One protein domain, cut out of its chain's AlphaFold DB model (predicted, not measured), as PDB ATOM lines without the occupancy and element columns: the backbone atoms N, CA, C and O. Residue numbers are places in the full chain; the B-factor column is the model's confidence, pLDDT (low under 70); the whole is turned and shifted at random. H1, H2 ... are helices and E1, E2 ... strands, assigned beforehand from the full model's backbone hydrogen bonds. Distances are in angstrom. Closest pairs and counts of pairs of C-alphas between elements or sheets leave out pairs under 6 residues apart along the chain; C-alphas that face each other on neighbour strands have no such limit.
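AT A GLANCE: This is residues 3 to 63 of the 83 residues of an uncharacterized protein of Deinococcus koreensis (UniProt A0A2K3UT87). The model is an open, elongated arrangement with no packed core: a two-stranded hairpin, E1 and E2, has the short helix H1 and a first loop on one side of it, and the longer helix H2 sits at the far end of the long axis. Residues 5 to 10, in a loop whose feet pair with each other, stick out at the opposite end from H2. The printed part has 61 residues with two named helices and two named strands, in the order H1, E1, E2, H2; the sheet has the order E1 - E2 and is antiparallel, and the class is mixed, helices and strands. The whole is loose, with a radius of gyration of the C-alphas of 15.1 A, and the C-alphas span 41 by 22 by 18 A.

IN THESE COORDINATES: The printed part begins at Arg 3, with its C-alpha at (87.404, 15.582, -105.302). H1 is residues 14 to 20, 10.0 A from first to last C-alpha, beginning at C-alpha 14 at (91.310, 17.821, -117.012). E1 is residues 25 to 30, 15.7 A long. E2 is residues 33 to 38, 16.4 A long. H2 is residues 49 to 62, 20.2 A long, and its last C-alpha, of Leu 62, is at (113.480, -1.702, -115.643).

HOW THE PARTS SIT: Residues 3 to 4 pair with residues 10 to 11, antiparallel, in stretches too short to be named strands. Residues 13 to 19, of which 14 to 19 belong to H1, stand free. H1 is apart from E2 and from H2. E1 and E2 are a hairpin, antiparallel, with 160 degrees between their N-to-C directions. The C-alphas of Phe 25 and Leu 38 face each other at 4.5 A, and those of Gln 30 and Arg 33 at 5.2 A. N 26 and O 37 are within hydrogen-bond range at 2.8 A, as are N 33 and O 30 at 3.0 A. E1 and H2 are apart. In H2 every O i to N i+4 pair is within hydrogen-bond range; in H1 2 of 3 are.

THE WHOLE: The two C-alphas farthest apart are those of Gly 6 and Leu 63, at 44.0 A. The printed part has no cut. The links from H1 to E1 and from E1 to E2 are tight, and the link from E2 to H2, with 10 residues, is short; no link is long. The mean pLDDT of the printed part is 75.2, and residues 6, 8, 19, 22, 33, 40 to 41, 43, 59 and 62 are under 70.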
ATOM      1  N   ARG A   3      88.515  15.547-106.267       71.12
ATOM      2  CA  ARG A   3      87.404  15.582-105.302       71.12
ATOM      3  C   ARG A   3      86.251  14.740-105.835       71.12
ATOM      4  O   ARG A   3      86.086  14.655-107.044       71.12
ATOM      5  N   ILE A   4      85.464  14.138-104.949       74.69
ATOM      6  CA  ILE A   4      84.217  13.462-105.322       74.69
ATOM      7  C   ILE A   4      83.047  14.277-104.774       74.69
ATOM      8  O   ILE A   4      83.112  14.726-103.629       74.69
ATOM      9  N   ASP A   5      82.031  14.531-105.598       77.69
ATOM     10  CA  ASP A   5      80.810  15.222-105.166       77.69
ATOM     11  C   ASP A   5      79.786  14.268-104.521       77.69
ATOM     12  O   ASP A   5      79.987  13.056-104.444       77.69
ATOM     13  N   GLY A   6      78.666  14.819-104.041       65.50
ATOM     14  CA  GLY A   6      77.586  14.042-103.421       65.50
ATOM     15  C   GLY A   6      76.844  13.094-104.373       65.50
ATOM     16  O   GLY A   6      76.061  12.271-103.909       65.50
ATOM     17  N   GLU A   7      77.098  13.181-105.681       79.81
ATOM     18  CA  GLU A   7      76.561  12.284-106.710       79.81
ATOM     19  C   GLU A   7      77.576  11.195-107.109       79.81
ATOM     20  O   GLU A   7      77.281  10.347-107.952       79.81
ATOM     21  N   GLY A   8      78.775  11.197-106.512       66.31
ATOM     22  CA  GLY A   8      79.838  10.238-106.805       66.31
ATOM     23  C   GLY A   8      80.699  10.596-108.022       66.31
ATOM     24  O   GLY A   8      81.476   9.757-108.480       66.31
ATOM     25  N   ARG A   9      80.600  11.819-108.559       77.25
ATOM     26  CA  ARG A   9      81.391  12.255-109.721       77.25
ATOM     27  C   ARG A   9      82.757  12.777-109.300       77.25
ATOM     28  O   ARG A   9      82.886  13.502-108.316       77.25
ATOM     29  N   LEU A  10      83.776  12.434-110.087       77.44
ATOM     30  CA  LEU A  10      85.151  12.897-109.907       77.44
ATOM     31  C   LEU A  10      85.332  14.286-110.530       77.44
ATOM     32  O   LEU A  10      85.119  14.478-111.724       77.44
ATOM     33  N   HIS A  11      85.799  15.233-109.723       78.06
ATOM     34  CA  HIS A  11      86.152  16.594-110.111       78.06
ATOM     35  C   HIS A  11      87.652  16.798-109.938       78.06
ATOM     36  O   HIS A  11      88.220  16.500-108.886       78.06
ATOM     37  N   GLY A  12      88.314  17.322-110.957       78.25
ATOM     38  CA  GLY A  12      89.756  17.523-110.954       78.25
ATOM     39  C   GLY A  12      90.202  18.308-112.177       78.25
ATOM     40  O   GLY A  12      89.389  18.670-113.024       78.25
ATOM     41  N   ALA A  13      91.502  18.577-112.258       81.31
ATOM     42  CA  ALA A  13      92.077  19.182-113.448       81.31
ATOM     43  C   ALA A  13      91.941  18.208-114.649       81.31
ATOM     44  O   ALA A  13      92.073  16.994-114.445       81.31
ATOM     45  N   PRO A  14      91.626  18.687-115.869       75.62
ATOM     46  CA  PRO A  14      91.310  17.821-117.012       75.62
ATOM     47  C   PRO A  14      92.430  16.846-117.388       75.62
ATOM     48  O   PRO A  14      92.162  15.701-117.731       75.62
ATOM     49  N   ASP A  15      93.678  17.286-117.274       73.31
ATOM     50  CA  ASP A  15      94.899  16.496-117.445       73.31
ATOM     51  C   ASP A  15      94.977  15.332-116.447       73.31
ATOM     52  O   ASP A  15      95.273  14.198-116.819       73.31
ATOM     53  N   VAL A  16      94.631  15.581-115.185       70.94
ATOM     54  CA  VAL A  16      94.606  14.552-114.138       70.94
ATOM     55  C   VAL A  16      93.460  13.564-114.354       70.94
ATOM     56  O   VAL A  16      93.635  12.367-114.139       70.94
ATOM     57  N   LEU A  17      92.290  14.040-114.788       74.69
ATOM     58  CA  LEU A  17      91.155  13.170-115.111       74.69
ATOM     59  C   LEU A  17      91.427  12.327-116.364       74.69
ATOM     60  O   LEU A  17      91.042  11.162-116.400       74.69
ATOM     61  N   ALA A  18      92.144  12.873-117.348       72.94
ATOM     62  CA  ALA A  18      92.561  12.143-118.541       72.94
ATOM     63  C   ALA A  18      93.496  10.968-118.213       72.94
ATOM     64  O   ALA A  18      93.355   9.907-118.811       72.94
ATOM     65  N   LEU A  19      94.377  11.107-117.214       69.06
ATOM     66  CA  LEU A  19      95.224  10.004-116.733       69.06
ATOM     67  C   LEU A  19      94.428   8.852-116.095       69.06
ATOM     68  O   LEU A  19      94.925   7.731-116.016       69.06
ATOM     69  N   LEU A  20      93.208   9.117-115.618       70.56
ATOM     70  CA  LEU A  20      92.336   8.091-115.041       70.56
ATOM     71  C   LEU A  20      91.516   7.353-116.107       70.56
ATOM     72  O   LEU A  20      91.040   6.245-115.856       70.56
ATOM     73  N   LEU A  21      91.326   7.952-117.285       71.25
ATOM     74  CA  LEU A  21      90.541   7.357-118.360       71.25
ATOM     75  C   LEU A  21      91.296   6.176-118.985       71.25
ATOM     76  O   LEU A  21      92.483   6.253-119.283       71.25
ATOM     77  N   GLY A  22      90.593   5.058-119.177       67.56
ATOM     78  CA  GLY A  22      91.147   3.850-119.799       67.56
ATOM     79  C   GLY A  22      92.022   2.984-118.885       67.56
ATOM     80  O   GLY A  22      92.430   1.900-119.299       67.56
ATOM     81  N   GLN A  23      92.267   3.402-117.640       73.25
ATOM     82  CA  GLN A  23      93.063   2.641-116.678       73.25
ATOM     83  C   GLN A  23      92.204   2.015-115.577       73.25
ATOM     84  O   GLN A  23      91.176   2.548-115.159       73.25
ATOM     85  N   THR A  24      92.626   0.845-115.100       75.62
ATOM     86  CA  THR A  24      91.960   0.134-114.007       75.62
ATOM     87  C   THR A  24      92.661   0.461-112.697       75.62
ATOM     88  O   THR A  24      93.861   0.243-112.557       75.62
ATOM     89  N   PHE A  25      91.914   0.946-111.708       77.81
ATOM     90  CA  PHE A  25      92.456   1.286-110.394       77.81
ATOM     91  C   PHE A  25      91.833   0.422-109.305       77.81
ATOM     92  O   PHE A  25      90.630   0.166-109.293       77.81
ATOM     93  N   ARG A  26      92.649   0.028-108.329       76.88
ATOM     94  CA  ARG A  26      92.162  -0.439-107.038       76.88
ATOM     95  C   ARG A  26      91.853   0.790-106.192       76.88
ATOM     96  O   ARG A  26      92.744   1.583-105.888       76.88
ATOM     97  N   VAL A  27      90.589   0.922-105.812       79.50
ATOM     98  CA  VAL A  27      90.096   2.012-104.968       79.50
ATOM     99  C   VAL A  27      90.156   1.577-103.506       79.50
ATOM    100  O   VAL A  27      89.772   0.463-103.160       79.50
ATOM    101  N   THR A  28      90.658   2.442-102.630       80.75
ATOM    102  CA  THR A  28      90.611   2.253-101.174       80.75
ATOM    103  C   THR A  28      90.057   3.514-100.531       80.75
ATOM    104  O   THR A  28      90.576   4.604-100.766       80.75
ATOM    105  N   ILE A  29      89.005   3.359 -99.727       81.94
ATOM    106  CA  ILE A  29      88.314   4.457 -99.046       81.94
ATOM    107  C   ILE A  29      88.662   4.385 -97.557       81.94
ATOM    108  O   ILE A  29      88.488   3.340 -96.932       81.94
ATOM    109  N   GLN A  30      89.184   5.478 -97.001       81.44
ATOM    110  CA  GLN A  30      89.530   5.619 -95.586       81.44
ATOM    111  C   GLN A  30      88.992   6.957 -95.075       81.44
ATOM    112  O   GLN A  30      89.608   7.999 -95.290       81.44
ATOM    113  N   GLY A  31      87.830   6.929 -94.416       80.88
ATOM    114  CA  GLY A  31      87.146   8.147 -93.978       80.88
ATOM    115  C   GLY A  31      86.767   9.035 -95.166       80.88
ATOM    116  O   GLY A  31      86.057   8.596 -96.066       80.88
ATOM    117  N   ASP A  32      87.272  10.266 -95.174       77.31
ATOM    118  CA  ASP A  32      87.099  11.265 -96.237       77.31
ATOM    119  C   ASP A  32      88.147  11.156 -97.361       77.31
ATOM    120  O   ASP A  32      88.117  11.916 -98.331       77.31
ATOM    121  N   ARG A  33      89.082  10.204 -97.254       66.81
ATOM    122  CA  ARG A  33      90.196  10.056 -98.187       66.81
ATOM    123  C   ARG A  33      90.001   8.864 -99.115       66.81
ATOM    124  O   ARG A  33      89.805   7.730 -98.681       66.81
ATOM    125  N   ILE A  34      90.153   9.115-100.415       74.75
ATOM    126  CA  ILE A  34      90.133   8.085-101.458       74.75
ATOM    127  C   ILE A  34      91.534   7.944-102.031       74.75
ATOM    128  O   ILE A  34      92.135   8.906-102.506       74.75
ATOM    129  N   THR A  35      92.056   6.724-101.977       77.25
ATOM    130  CA  THR A  35      93.341   6.366-102.572       77.25
ATOM    131  C   THR A  35      93.091   5.501-103.798       77.25
ATOM    132  O   THR A  35      92.454   4.451-103.702       77.25
ATOM    133  N   LEU A  36      93.609   5.936-104.945       76.81
ATOM    134  CA  LEU A  36      93.595   5.181-106.195       76.81
ATOM    135  C   LEU A  36      94.981   4.570-106.397       76.81
ATOM    136  O   LEU A  36      95.977   5.290-106.440       76.81
ATOM    137  N   ARG A  37      95.058   3.243-106.501       76.56
ATOM    138  CA  ARG A  37      96.282   2.545-106.911       76.56
ATOM    139  C   ARG A  37      96.082   1.984-108.302       76.56
ATOM    140  O   ARG A  37      95.141   1.226-108.514       76.56
ATOM    141  N   LEU A  38      96.963   2.342-109.228       75.12
ATOM    142  CA  LEU A  38      96.941   1.778-110.570       75.12
ATOM    143  C   LEU A  38      97.119   0.261-110.484       75.12
ATOM    144  O   LEU A  38      98.038  -0.220-109.817       75.12
ATOM    145  N   VAL A  39      96.226  -0.485-111.130       74.44
ATOM    146  CA  VAL A  39      96.421  -1.913-111.361       74.44
ATOM    147  C   VAL A  39      97.177  -2.024-112.678       74.44
ATOM    148  O   VAL A  39      96.608  -1.695-113.720       74.44
ATOM    149  N   PRO A  40      98.456  -2.431-112.659       68.38
ATOM    150  CA  PRO A  40      99.181  -2.643-113.898       68.38
ATOM    151  C   PRO A  40      98.467  -3.737-114.694       68.38
ATOM    152  O   PRO A  40      98.199  -4.821-114.170       68.38
ATOM    153  N   ARG A  41      98.137  -3.432-115.951       69.12
ATOM    154  CA  ARG A  41      97.624  -4.430-116.892       69.12
ATOM    155  C   ARG A  41      98.697  -5.477-117.136       69.12
ATOM    156  O   ARG A  41      99.885  -5.154-117.229       69.12
ATOM    157  N   ARG A  42      98.289  -6.736-117.259       73.12
ATOM    158  CA  ARG A  42      99.194  -7.774-117.753       73.12
ATOM    159  C   ARG A  42      99.465  -7.497-119.226       73.12
ATOM    160  O   ARG A  42      98.562  -7.102-119.956       73.12
ATOM    161  N   LEU A  43     100.680  -7.777-119.691       69.69
ATOM    162  CA  LEU A  43     101.023  -7.652-121.115       69.69
ATOM    163  C   LEU A  43     100.074  -8.460-122.021       69.69
ATOM    164  O   LEU A  43      99.807  -8.060-123.148       69.69
ATOM    165  N   SER A  44      99.537  -9.575-121.513       73.06
ATOM    166  CA  SER A  44      98.556 -10.426-122.197       73.06
ATOM    167  C   SER A  44      97.163  -9.805-122.345       73.06
ATOM    168  O   SER A  44      96.354 -10.337-123.090       73.06
ATOM    169  N   GLU A  45      96.860  -8.739-121.603       75.81
ATOM    170  CA  GLU A  45      95.568  -8.035-121.618       75.81
ATOM    171  C   GLU A  45      95.601  -6.800-122.535       75.81
ATOM    172  O   GLU A  45      94.625  -6.058-122.609       75.81
ATOM    173  N   ILE A  46      96.734  -6.548-123.200       77.62
ATOM    174  CA  ILE A  46      96.895  -5.449-124.152       77.62
ATOM    175  C   ILE A  46      96.638  -6.001-125.557       77.62
ATOM    176  O   ILE A  46      97.490  -6.693-126.126       77.62
ATOM    177  N   ASP A  47      95.452  -5.708-126.095       79.00
ATOM    178  CA  ASP A  47      95.023  -6.152-127.427       79.00
ATOM    179  C   ASP A  47      95.808  -5.452-128.546       79.00
ATOM    180  O   ASP A  47      96.169  -6.082-129.543       79.00
ATOM    181  N   ASP A  48      96.128  -4.169-128.353       83.50
ATOM    182  CA  ASP A  48      96.902  -3.374-129.301       83.50
ATOM    183  C   ASP A  48      98.377  -3.842-129.328       83.50
ATOM    184  O   ASP A  48      99.079  -3.786-128.309       83.50
ATOM    185  N   PRO A  49      98.885  -4.318-130.479       80.69
ATOM    186  CA  PRO A  49     100.252  -4.812-130.590       80.69
ATOM    187  C   PRO A  49     101.317  -3.720-130.401       80.69
ATOM    188  O   PRO A  49     102.401  -4.033-129.906       80.69
ATOM    189  N   GLU A  50     101.038  -2.466-130.760       81.69
ATOM    190  CA  GLU A  50     101.978  -1.351-130.615       81.69
ATOM    191  C   GLU A  50     102.062  -0.895-129.152       81.69
ATOM    192  O   GLU A  50     103.156  -0.678-128.621       81.69
ATOM    193  N   GLU A  51     100.918  -0.819-128.465       77.50
ATOM    194  CA  GLU A  51     100.868  -0.547-127.023       77.50
ATOM    195  C   GLU A  51     101.579  -1.658-126.235       77.50
ATOM    196  O   GLU A  51     102.377  -1.384-125.333       77.50
ATOM    197  N   ARG A  52     101.367  -2.922-126.627       78.19
ATOM    198  CA  ARG A  52     102.015  -4.075-125.997       78.19
ATOM    199  C   ARG A  52     103.531  -4.057-126.191       78.19
ATOM    200  O   ARG A  52     104.251  -4.331-125.234       78.19
ATOM    201  N   ALA A  53     104.024  -3.707-127.381       77.75
ATOM    202  CA  ALA A  53     105.459  -3.585-127.647       77.75
ATOM    203  C   ALA A  53     106.114  -2.499-126.776       77.75
ATOM    204  O   ALA A  53     107.119  -2.761-126.118       77.75
ATOM    205  N   LYS A  54     105.489  -1.318-126.671       78.88
ATOM    206  CA  LYS A  54     105.972  -0.233-125.797       78.88
ATOM    207  C   LYS A  54     106.000  -0.647-124.324       78.88
ATOM    208  O   LYS A  54     106.942  -0.311-123.607       78.88
ATOM    209  N   ALA A  55     104.992  -1.391-123.867       76.69
ATOM    210  CA  ALA A  55     104.942  -1.900-122.499       76.69
ATOM    211  C   ALA A  55     106.039  -2.948-122.219       76.69
ATOM    212  O   ALA A  55     106.608  -2.954-121.126       76.69
ATOM    213  N   VAL A  56     106.366  -3.801-123.199       76.25
ATOM    214  CA  VAL A  56     107.493  -4.748-123.114       76.25
ATOM    215  C   VAL A  56     108.821  -4.004-123.012       76.25
ATOM    216  O   VAL A  56     109.592  -4.287-122.099       76.25
ATOM    217  N   ASP A  57     109.074  -3.030-123.885       76.25
ATOM    218  CA  ASP A  57     110.323  -2.260-123.865       76.25
ATOM    219  C   ASP A  57     110.506  -1.509-122.542       76.25
ATOM    220  O   ASP A  57     111.583  -1.540-121.940       76.25
ATOM    221  N   ALA A  58     109.433  -0.897-122.032       76.88
ATOM    222  CA  ALA A  58     109.445  -0.254-120.724       76.88
ATOM    223  C   ALA A  58     109.777  -1.255-119.605       76.88
ATOM    224  O   ALA A  58     110.607  -0.956-118.748       76.88
ATOM    225  N   PHE A  59     109.196  -2.458-119.627       69.94
ATOM    226  CA  PHE A  59     109.515  -3.505-118.657       69.94
ATOM    227  C   PHE A  59     110.979  -3.960-118.749       69.94
ATOM    228  O   PHE A  59     111.661  -4.026-117.729       69.94
ATOM    229  N   LEU A  60     111.488  -4.212-119.958       74.69
ATOM    230  CA  LEU A  60     112.882  -4.606-120.177       74.69
ATOM    231  C   LEU A  60     113.866  -3.526-119.714       74.69
ATOM    232  O   LEU A  60     114.926  -3.857-119.192       74.69
ATOM    233  N   SER A  61     113.507  -2.245-119.841       70.12
ATOM    234  CA  SER A  61     114.330  -1.127-119.361       70.12
ATOM    235  C   SER A  61     114.453  -1.052-117.834       70.12
ATOM    236  O   SER A  61     115.414  -0.476-117.325       70.12
ATOM    237  N   LEU A  62     113.492  -1.637-117.107       69.06
ATOM    238  CA  LEU A  62     113.480  -1.702-115.643       69.06
ATOM    239  C   LEU A  62     114.240  -2.912-115.106       69.06
ATOM    240  O   LEU A  62     114.583  -2.937-113.922       69.06
ATOM    241  N   LEU A  63     114.482  -3.922-115.946       70.31
ATOM    242  CA  LEU A  63     115.322  -5.035-115.547       70.31
ATOM    243  C   LEU A  63     116.742  -4.501-115.350       70.31
ATOM    244  O   LEU A  63     117.257  -3.807-116.233       70.31
TER     245      LEU A  63